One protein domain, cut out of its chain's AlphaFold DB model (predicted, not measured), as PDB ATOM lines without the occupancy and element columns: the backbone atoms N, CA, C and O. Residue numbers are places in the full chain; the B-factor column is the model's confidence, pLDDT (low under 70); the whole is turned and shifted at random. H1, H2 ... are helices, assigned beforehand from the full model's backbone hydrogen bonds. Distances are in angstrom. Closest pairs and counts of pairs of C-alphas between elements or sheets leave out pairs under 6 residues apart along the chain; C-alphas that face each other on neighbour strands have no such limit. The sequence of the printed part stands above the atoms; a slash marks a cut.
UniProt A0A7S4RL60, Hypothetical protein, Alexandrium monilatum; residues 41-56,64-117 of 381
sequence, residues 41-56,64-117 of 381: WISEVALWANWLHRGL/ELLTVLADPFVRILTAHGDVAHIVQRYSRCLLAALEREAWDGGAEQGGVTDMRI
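AT A GLANCE: This is residues 41 to 56 and 64 to 117 of the 381 residues of the protein "Hypothetical protein" of Alexandrium monilatum (UniProt A0A7S4RL60). One long helix, H3, makes the length; H2 folds back steeply at its start, tiny H4 sits past its end, and short H1 lies with loops over its middle. The 70 printed residues hold four named helices, H1 to H4 in order, and no named strand: all helix. The whole is loose, radius of gyration of the C-alphas 13.8 A, spanning 41 by 30 by 17 A.

IN THESE COORDINATES: Find C-alpha 44 at (137.008, 139.417, 235.775), where H1 runs to 47. H2 covers residues 70 to 78, 12.0 A. H3 runs from 81 to 103, 33.5 A. H4, residues 106 to 109, ends at (138.263, 144.196, 254.007).

HOW THE PARTS SIT: H3, with residues 83 to 87 alone, touches H2 only at the corner; the closest C-alphas, Thr 78 and Ala 84, are 4.8 A apart. They run opposite ways at a steep tilt of 52 degrees. H1 is near H3, with 5 pairs of C-alphas within 10 A. H1 and H2 are close but not clearly touching; their closest C-alphas, Leu 47 and Ala 70, are 5.9 A apart. H3 and H4 meet only through their link. In H2 and H3 every O i to N i+4 pair is within hydrogen-bond range; H1 and H4 are too short for one.

THE WHOLE: The farthest C-alphas, Ala 79 and Glu 108, are 41.1 A apart. Residues 57 to 63 are not printed, a gap of 16.9 A between C-alphas 56 and 64. Residues 105 to 109 have pLDDT under 70.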
ATOM      1  N   TRP A  41     130.129 141.042 236.887       93.38
ATOM      2  CA  TRP A  41     131.213 140.161 236.479       93.38
ATOM      3  C   TRP A  41     131.516 139.139 237.570       93.38
ATOM      4  O   TRP A  41     131.451 139.441 238.761       93.38
ATOM      5  N   ILE A  42     131.890 137.941 237.133       94.31
ATOM      6  CA  ILE A  42     132.427 136.885 237.983       94.31
ATOM      7  C   ILE A  42     133.814 136.566 237.437       94.31
ATOM      8  O   ILE A  42     133.971 136.251 236.257       94.31
ATOM      9  N   SER A  43     134.814 136.696 238.298       93.94
ATOM     10  CA  SER A  43     136.217 136.401 238.030       93.94
ATOM     11  C   SER A  43     136.813 137.216 236.883       93.94
ATOM     12  O   SER A  43     137.612 136.704 236.104       93.94
ATOM     13  N   GLU A  44     136.469 138.502 236.794       93.38
ATOM     14  CA  GLU A  44     137.008 139.417 235.775       93.38
ATOM     15  C   GLU A  44     138.547 139.408 235.739       93.38
ATOM     16  O   GLU A  44     139.142 139.486 234.665       93.38
ATOM     17  N   VAL A  45     139.207 139.228 236.890       92.81
ATOM     18  CA  VAL A  45     140.673 139.131 236.994       92.81
ATOM     19  C   VAL A  45     141.251 138.017 236.106       92.81
ATOM     20  O   VAL A  45     142.366 138.161 235.603       92.81
ATOM     21  N   ALA A  46     140.493 136.947 235.841       93.12
ATOM     22  CA  ALA A  46     140.912 135.840 234.979       93.12
ATOM     23  C   ALA A  46     141.098 136.242 233.504       93.12
ATOM     24  O   ALA A  46     141.781 135.540 232.762       93.12
ATOM     25  N   LEU A  47     140.538 137.378 233.069       91.75
ATOM     26  CA  LEU A  47     140.810 137.934 231.739       91.75
ATOM     27  C   LEU A  47     142.223 138.525 231.631       91.75
ATOM     28  O   LEU A  47     142.740 138.700 230.527       91.75
ATOM     29  N   TRP A  48     142.840 138.852 232.768       91.38
ATOM     30  CA  TRP A  48     144.035 139.693 232.841       91.38
ATOM     31  C   TRP A  48     145.231 139.002 233.502       91.38
ATOM     32  O   TRP A  48     146.370 139.409 233.271       91.38
ATOM     33  N   ALA A  49     144.989 137.966 234.304       91.25
ATOM     34  CA  ALA A  49     146.009 137.174 234.974       91.25
ATOM     35  C   ALA A  49     145.616 135.700 235.081       91.25
ATOM     36  O   ALA A  49     144.451 135.327 234.959       91.25
ATOM     37  N   ASN A  50     146.615 134.868 235.385       91.19
ATOM     38  CA  ASN A  50     146.406 133.483 235.793       91.19
ATOM     39  C   ASN A  50     145.712 133.466 237.157       91.19
ATOM     40  O   ASN A  50     146.357 133.506 238.205       91.19
ATOM     41  N   TRP A  51     144.387 133.459 237.123       91.44
ATOM     42  CA  TRP A  51     143.545 133.532 238.301       91.44
ATOM     43  C   TRP A  51     143.104 132.136 238.737       91.44
ATOM     44  O   TRP A  51     142.624 131.343 237.927       91.44
ATOM     45  N   LEU A  52     143.260 131.843 240.027       90.69
ATOM     46  CA  LEU A  52     142.726 130.634 240.639       90.69
ATOM     47  C   LEU A  52     141.462 131.011 241.410       90.69
ATOM     48  O   LEU A  52     141.547 131.672 242.445       90.69
ATOM     49  N   HIS A  53     140.310 130.579 240.902       89.50
ATOM     50  CA  HIS A  53     139.023 130.814 241.550       89.50
ATOM     51  C   HIS A  53     139.014 130.290 242.990       89.50
ATOM     52  O   HIS A  53     139.616 129.259 243.310       89.50
ATOM     53  N   ARG A  54     138.311 131.005 243.864       81.75
ATOM     54  CA  ARG A  54     138.197 130.721 245.291       81.75
ATOM     55  C   ARG A  54     136.749 130.407 245.637       81.75
ATOM     56  O   ARG A  54     135.955 131.297 245.914       81.75
ATOM     57  N   GLY A  55     136.441 129.116 245.705       85.81
ATOM     58  CA  GLY A  55     135.161 128.617 246.205       85.81
ATOM     59  C   GLY A  55     134.312 127.948 245.132       85.81
ATOM     60  O   GLY A  55     134.830 127.399 244.161       85.81
ATOM     61  N   LEU A  56     133.002 127.947 245.362       90.06
ATOM     62  CA  LEU A  56     132.000 127.345 244.490       90.06
ATOM     63  C   LEU A  56     130.990 128.418 244.093       90.06
ATOM     64  O   LEU A  56     130.576 129.220 244.929       90.06
ATOM     65  N   GLU A  64     120.740 133.132 233.515       95.69
ATOM     66  CA  GLU A  64     121.617 132.895 232.372       95.69
ATOM     67  C   GLU A  64     123.045 133.288 232.744       95.69
ATOM     68  O   GLU A  64     123.284 134.373 233.281       95.69
ATOM     69  N   LEU A  65     123.997 132.405 232.443       94.62
ATOM     70  CA  LEU A  65     125.419 132.660 232.625       94.62
ATOM     71  C   LEU A  65     126.075 132.866 231.260       94.62
ATOM     72  O   LEU A  65     126.134 131.951 230.438       94.62
ATOM     73  N   LEU A  66     126.594 134.070 231.039       95.69
ATOM     74  CA  LEU A  66     127.399 134.409 229.870       95.69
ATOM     75  C   LEU A  66     128.870 134.166 230.207       95.69
ATOM     76  O   LEU A  66     129.377 134.698 231.192       95.69
ATOM     77  N   THR A  67     129.558 133.368 229.392       95.25
ATOM     78  CA  THR A  67     130.980 133.060 229.592       95.25
ATOM     79  C   THR A  67     131.826 133.690 228.496       95.25
ATOM     80  O   THR A  67     131.482 133.655 227.314       95.25
ATOM     81  N   VAL A  68     132.954 134.276 228.894       95.19
ATOM     82  CA  VAL A  68     133.960 134.802 227.969       95.19
ATOM     83  C   VAL A  68     135.135 133.838 227.964       95.19
ATOM     84  O   VAL A  68     135.772 133.608 228.988       95.19
ATOM     85  N   LEU A  69     135.432 133.268 226.798       93.62
ATOM     86  CA  LEU A  69     136.619 132.438 226.627       93.62
ATOM     87  C   LEU A  69     137.840 133.350 226.463       93.62
ATOM     88  O   LEU A  69     137.903 134.125 225.505       93.62
ATOM     89  N   ALA A  70     138.811 133.233 227.371       90.19
ATOM     90  CA  ALA A  70     139.988 134.099 227.397       90.19
ATOM     91  C   ALA A  70     140.795 134.039 226.084       90.19
ATOM     92  O   ALA A  70     141.064 135.082 225.491       90.19
ATOM     93  N   ASP A  71     141.110 132.847 225.559       91.06
ATOM     94  CA  ASP A  71     141.966 132.739 224.365       91.06
ATOM     95  C   ASP A  71     141.340 133.337 223.092       91.06
ATOM     96  O   ASP A  71     142.040 134.040 222.356       91.06
ATOM     97  N   PRO A  72     140.062 133.073 222.747       95.50
ATOM     98  CA  PRO A  72     139.411 133.780 221.646       95.50
ATOM     99  C   PRO A  72     139.308 135.287 221.892       95.50
ATOM    100  O   PRO A  72     139.544 136.062 220.967       95.50
ATOM    101  N   PHE A  73     139.003 135.710 223.122       93.62
ATOM    102  CA  PHE A  73     138.882 137.126 223.468       93.62
ATOM    103  C   PHE A  73     140.204 137.876 223.269       93.62
ATOM    104  O   PHE A  73     140.250 138.867 222.541       93.62
ATOM    105  N   VAL A  74     141.308 137.353 223.808       90.88
ATOM    106  CA  VAL A  74     142.655 137.916 223.622       90.88
ATOM    107  C   VAL A  74     143.043 137.937 222.143       90.88
ATOM    108  O   VAL A  74     143.610 138.927 221.679       90.88
ATOM    109  N   ARG A  75     142.702 136.903 221.361       94.12
ATOM    110  CA  ARG A  75     142.940 136.892 219.905       94.12
ATOM    111  C   ARG A  75     142.205 138.014 219.172       94.12
ATOM    112  O   ARG A  75     142.792 138.640 218.297       94.12
ATOM    113  N   ILE A  76     140.956 138.296 219.542       96.06
ATOM    114  CA  ILE A  76     140.190 139.411 218.969       96.06
ATOM    115  C   ILE A  76     140.852 140.742 219.329       96.06
ATOM    116  O   ILE A  76     141.114 141.552 218.446       96.06
ATOM    117  N   LEU A  77     141.187 140.956 220.602       94.25
ATOM    118  CA  LEU A  77     141.810 142.205 221.048       94.25
ATOM    119  C   LEU A  77     143.167 142.449 220.378       94.25
ATOM    120  O   LEU A  77     143.449 143.557 219.934       94.25
ATOM    121  N   THR A  78     143.990 141.406 220.265       93.38
ATOM    122  CA  THR A  78     145.330 141.478 219.656       93.38
ATOM    123  C   THR A  78     145.311 141.645 218.139       93.38
ATOM    124  O   THR A  78     146.297 142.121 217.579       93.38
ATOM    125  N   ALA A  79     144.194 141.341 217.470       96.69
ATOM    126  CA  ALA A  79     144.015 141.642 216.049       96.69
ATOM    127  C   ALA A  79     143.909 143.156 215.769       96.69
ATOM    128  O   ALA A  79     144.077 143.583 214.626       96.69
ATOM    129  N   HIS A  80     143.667 143.976 216.799       96.00
ATOM    130  CA  HIS A  80     143.538 145.426 216.699       96.00
ATOM    131  C   HIS A  80     144.653 146.112 217.500       96.00
ATOM    132  O   HIS A  80     144.562 146.224 218.717       96.00
ATOM    133  N   GLY A  81     145.704 146.591 216.821       94.44
ATOM    134  CA  GLY A  81     146.931 147.094 217.465       94.44
ATOM    135  C   GLY A  81     146.708 148.137 218.569       94.44
ATOM    136  O   GLY A  81     147.244 147.982 219.667       94.44
ATOM    137  N   ASP A  82     145.868 149.144 218.318       92.25
ATOM    138  CA  ASP A  82     145.578 150.203 219.300       92.25
ATOM    139  C   ASP A  82     144.816 149.660 220.518       92.25
ATOM    140  O   ASP A  82     145.145 149.969 221.664       92.25
ATOM    141  N   VAL A  83     143.835 148.782 220.284       93.44
ATOM    142  CA  VAL A  83     143.060 148.135 221.353       93.44
ATOM    143  C   VAL A  83     143.963 147.227 222.182       93.44
ATOM    144  O   VAL A  83     143.923 147.276 223.408       93.44
ATOM    145  N   ALA A  84     144.820 146.440 221.532       95.19
ATOM    146  CA  ALA A  84     145.786 145.574 222.193       95.19
ATOM    147  C   ALA A  84     146.724 146.372 223.111       95.19
ATOM    148  O   ALA A  84     146.995 145.947 224.236       95.19
ATOM    149  N   HIS A  85     147.186 147.544 222.656       95.88
ATOM    150  CA  HIS A  85     148.026 148.436 223.451       95.88
ATOM    151  C   HIS A  85     147.306 148.922 224.713       95.88
ATOM    152  O   HIS A  85     147.809 148.746 225.824       95.88
ATOM    153  N   ILE A  86     146.104 149.476 224.544       95.75
ATOM    154  CA  ILE A  86     145.281 150.010 225.637       95.75
ATOM    155  C   ILE A  86     144.944 148.915 226.645       95.75
ATOM    156  O   ILE A  86     145.093 149.115 227.848       95.75
ATOM    157  N   VAL A  87     144.535 147.739 226.171       95.12
ATOM    158  CA  VAL A  87     144.193 146.612 227.040       95.12
ATOM    159  C   VAL A  87     145.408 146.125 227.826       95.12
ATOM    160  O   VAL A  87     145.298 145.869 229.021       95.12
ATOM    161  N   GLN A  88     146.584 146.041 227.200       95.31
ATOM    162  CA  GLN A  88     147.812 145.680 227.909       95.31
ATOM    163  C   GLN A  88     148.171 146.708 228.995       95.31
ATOM    164  O   GLN A  88     148.711 146.357 230.046       95.31
ATOM    165  N   ARG A  89     147.905 147.992 228.748       96.50
ATOM    166  CA  ARG A  89     148.122 149.064 229.726       96.50
ATOM    167  C   ARG A  89     147.127 148.973 230.873       96.50
ATOM    168  O   ARG A  89     147.543 148.997 232.028       96.50
ATOM    169  N   TYR A  90     145.855 148.772 230.550       96.19
ATOM    170  CA  TYR A  90     144.790 148.554 231.519       96.19
ATOM    171  C   TYR A  90     145.086 147.355 232.428       96.19
ATOM    172  O   TYR A  90     145.051 147.492 233.650       96.19
ATOM    173  N   SER A  91     145.465 146.205 231.859       95.62
ATOM    174  CA  SER A  91     145.758 144.998 232.637       95.62
ATOM    175  C   SER A  91     146.945 145.195 233.578       95.62
ATOM    176  O   SER A  91     146.865 144.822 234.743       95.62
ATOM    177  N   ARG A  92     148.015 145.868 233.139       96.19
ATOM    178  CA  ARG A  92     149.136 146.228 234.026       96.19
ATOM    179  C   ARG A  92     148.698 147.132 235.175       96.19
ATOM    180  O   ARG A  92     149.118 146.903 236.305       96.19
ATOM    181  N   CYS A  93     147.864 148.137 234.903       96.50
ATOM    182  CA  CYS A  93     147.327 149.010 235.945       96.50
ATOM    183  C   CYS A  93     146.468 148.230 236.948       96.50
ATOM    184  O   CYS A  93     146.579 148.490 238.147       96.50
ATOM    185  N   LEU A  94     145.660 147.271 236.480       95.69
ATOM    186  CA  LEU A  94     144.875 146.385 237.338       95.69
ATOM    187  C   LEU A  94     145.779 145.524 238.220       95.69
ATOM    188  O   LEU A  94     145.622 145.552 239.434       95.69
ATOM    189  N   LEU A  95     146.748 144.813 237.643       94.88
ATOM    190  CA  LEU A  95     147.642 143.941 238.413       94.88
ATOM    191  C   LEU A  95     148.434 144.723 239.462       94.88
ATOM    192  O   LEU A  95     148.458 144.326 240.621       94.88
ATOM    193  N   ALA A  96     148.972 145.888 239.097       94.38
ATOM    194  CA  ALA A  96     149.657 146.757 240.049       94.38
ATOM    195  C   ALA A  96     148.724 147.295 241.155       94.38
ATOM    196  O   ALA A  96     149.187 147.551 242.265       94.38
ATOM    197  N   ALA A  97     147.425 147.472 240.883       92.81
ATOM    198  CA  ALA A  97     146.445 147.811 241.918       92.81
ATOM    199  C   ALA A  97     146.220 146.631 242.871       92.81
ATOM    200  O   ALA A  97     146.302 146.799 244.084       92.81
ATOM    201  N   LEU A  98     145.981 145.438 242.318       91.56
ATOM    202  CA  LEU A  98     145.728 144.219 243.088       91.56
ATOM    203  C   LEU A  98     146.918 143.854 243.983       91.56
ATOM    204  O   LEU A  98     146.720 143.487 245.137       91.56
ATOM    205  N   GLU A  99     148.146 143.993 243.480       90.75
ATOM    206  CA  GLU A  99     149.374 143.755 244.250       90.75
ATOM    207  C   GLU A  99     149.491 144.686 245.465       90.75
ATOM    208  O   GLU A  99     149.924 144.256 246.533       90.75
ATOM    209  N   ARG A 100     149.076 145.951 245.334       88.31
ATOM    210  CA  ARG A 100     149.117 146.926 246.436       88.31
ATOM    211  C   ARG A 100     148.062 146.638 247.492       88.31
ATOM    212  O   ARG A 100     148.378 146.610 248.676       88.31
ATOM    213  N   GLU A 101     146.839 146.357 247.054       85.06
ATOM    214  CA  GLU A 101     145.736 146.002 247.953       85.06
ATOM    215  C   GLU A 101     146.019 144.693 248.709       85.06
ATOM    216  O   GLU A 101     145.668 144.554 249.881       85.06
ATOM    217  N   ALA A 102     146.719 143.743 248.078       83.31
ATOM    218  CA  ALA A 102     147.151 142.513 248.734       83.31
ATOM    219  C   ALA A 102     148.184 142.753 249.853       83.31
ATOM    220  O   ALA A 102     148.209 141.994 250.823       83.31
ATOM    221  N   TRP A 103     149.029 143.784 249.738       75.50
ATOM    222  CA  TRP A 103     150.100 144.069 250.701       75.50
ATOM    223  C   TRP A 103     149.624 144.848 251.932       75.50
ATOM    224  O   TRP A 103     150.098 144.611 253.040       75.50
ATOM    225  N   ASP A 104     148.660 145.753 251.763       74.06
ATOM    226  CA  ASP A 104     148.241 146.718 252.790       74.06
ATOM    227  C   ASP A 104     147.358 146.132 253.915       74.06
ATOM    228  O   ASP A 104     146.626 146.857 254.587       74.06
ATOM    229  N   GLY A 105     147.406 144.818 254.150       64.94
ATOM    230  CA  GLY A 105     146.597 144.173 255.189       64.94
ATOM    231  C   GLY A 105     145.106 144.095 254.842       64.94
ATOM    232  O   GLY A 105     144.281 143.875 255.728       64.94
ATOM    233  N   GLY A 106     144.752 144.199 253.553       58.38
ATOM    234  CA  GLY A 106     143.377 144.136 253.033       58.38
ATOM    235  C   GLY A 106     142.601 142.843 253.338       58.38
ATOM    236  O   GLY A 106     141.446 142.710 252.933       58.38
ATOM    237  N   ALA A 107     143.192 141.903 254.083       61.16
ATOM    238  CA  ALA A 107     142.515 140.727 254.620       61.16
ATOM    239  C   ALA A 107     141.276 141.103 255.453       61.16
ATOM    240  O   ALA A 107     140.257 140.423 255.356       61.16
ATOM    241  N   GLU A 108     141.319 142.209 256.204       65.50
ATOM    242  CA  GLU A 108     140.169 142.655 257.006       65.50
ATOM    243  C   GLU A 108     139.006 143.189 256.153       65.50
ATOM    244  O   GLU A 108     137.851 143.113 256.569       65.50
ATOM    245  N   GLN A 109     139.279 143.676 254.937       65.62
ATOM    246  CA  GLN A 109     138.263 144.196 254.007       65.62
ATOM    247  C   GLN A 109     137.823 143.159 252.957       65.62
ATOM    248  O   GLN A 109     137.130 143.493 251.998       65.62
ATOM    249  N   GLY A 110     138.176 141.884 253.160       73.31
ATOM    250  CA  GLY A 110     137.736 140.760 252.328       73.31
ATOM    251  C   GLY A 110     138.651 140.424 251.149       73.31
ATOM    252  O   GLY A 110     138.416 139.415 250.487       73.31
ATOM    253  N   GLY A 111     139.718 141.200 250.921       83.88
ATOM    254  CA  GLY A 111     140.693 140.968 249.854       83.88
ATOM    255  C   GLY A 111     140.095 140.912 248.439       83.88
ATOM    256  O   GLY A 111     138.932 141.231 248.200       83.88
ATOM    257  N   VAL A 112     140.922 140.503 247.476       89.00
ATOM    258  CA  VAL A 112     140.492 140.256 246.092       89.00
ATOM    259  C   VAL A 112     139.776 138.904 246.033       89.00
ATOM    260  O   VAL A 112     140.345 137.884 246.437       89.00
ATOM    261  N   THR A 113     138.550 138.882 245.515       91.25
ATOM    262  CA  THR A 113     137.746 137.661 245.345       91.25
ATOM    263  C   THR A 113     137.289 137.514 243.896       91.25
ATOM    264  O   THR A 113     137.491 138.407 243.075       91.25
ATOM    265  N   ASP A 114     136.641 136.394 243.564       92.38
ATOM    266  CA  ASP A 114     135.989 136.235 242.259       92.38
ATOM    267  C   ASP A 114     134.907 137.292 242.000       92.38
ATOM    268  O   ASP A 114     134.624 137.611 240.852       92.38
ATOM    269  N   MET A 115     134.309 137.849 243.050       92.00
ATOM    270  CA  MET A 115     133.193 138.793 242.943       92.00
ATOM    271  C   MET A 115     133.607 140.241 243.193       92.00
ATOM    272  O   MET A 115     132.875 141.164 242.834       92.00
ATOM    273  N   ARG A 116     134.755 140.459 243.845       89.50
ATOM    274  CA  ARG A 116     135.189 141.777 244.303       89.50
ATOM    275  C   ARG A 116     136.609 142.064 243.869       89.50
ATOM    276  O   ARG A 116     137.569 141.432 244.306       89.50
ATOM    277  N   ILE A 117     136.713 143.105 243.062       91.25
ATOM    278  CA  ILE A 117     137.963 143.767 242.736       91.25
ATOM    279  C   ILE A 117     137.980 145.069 243.549       91.25
ATOM    280  O   ILE A 117     137.098 145.904 243.349       91.25
TER     281      ILE A 117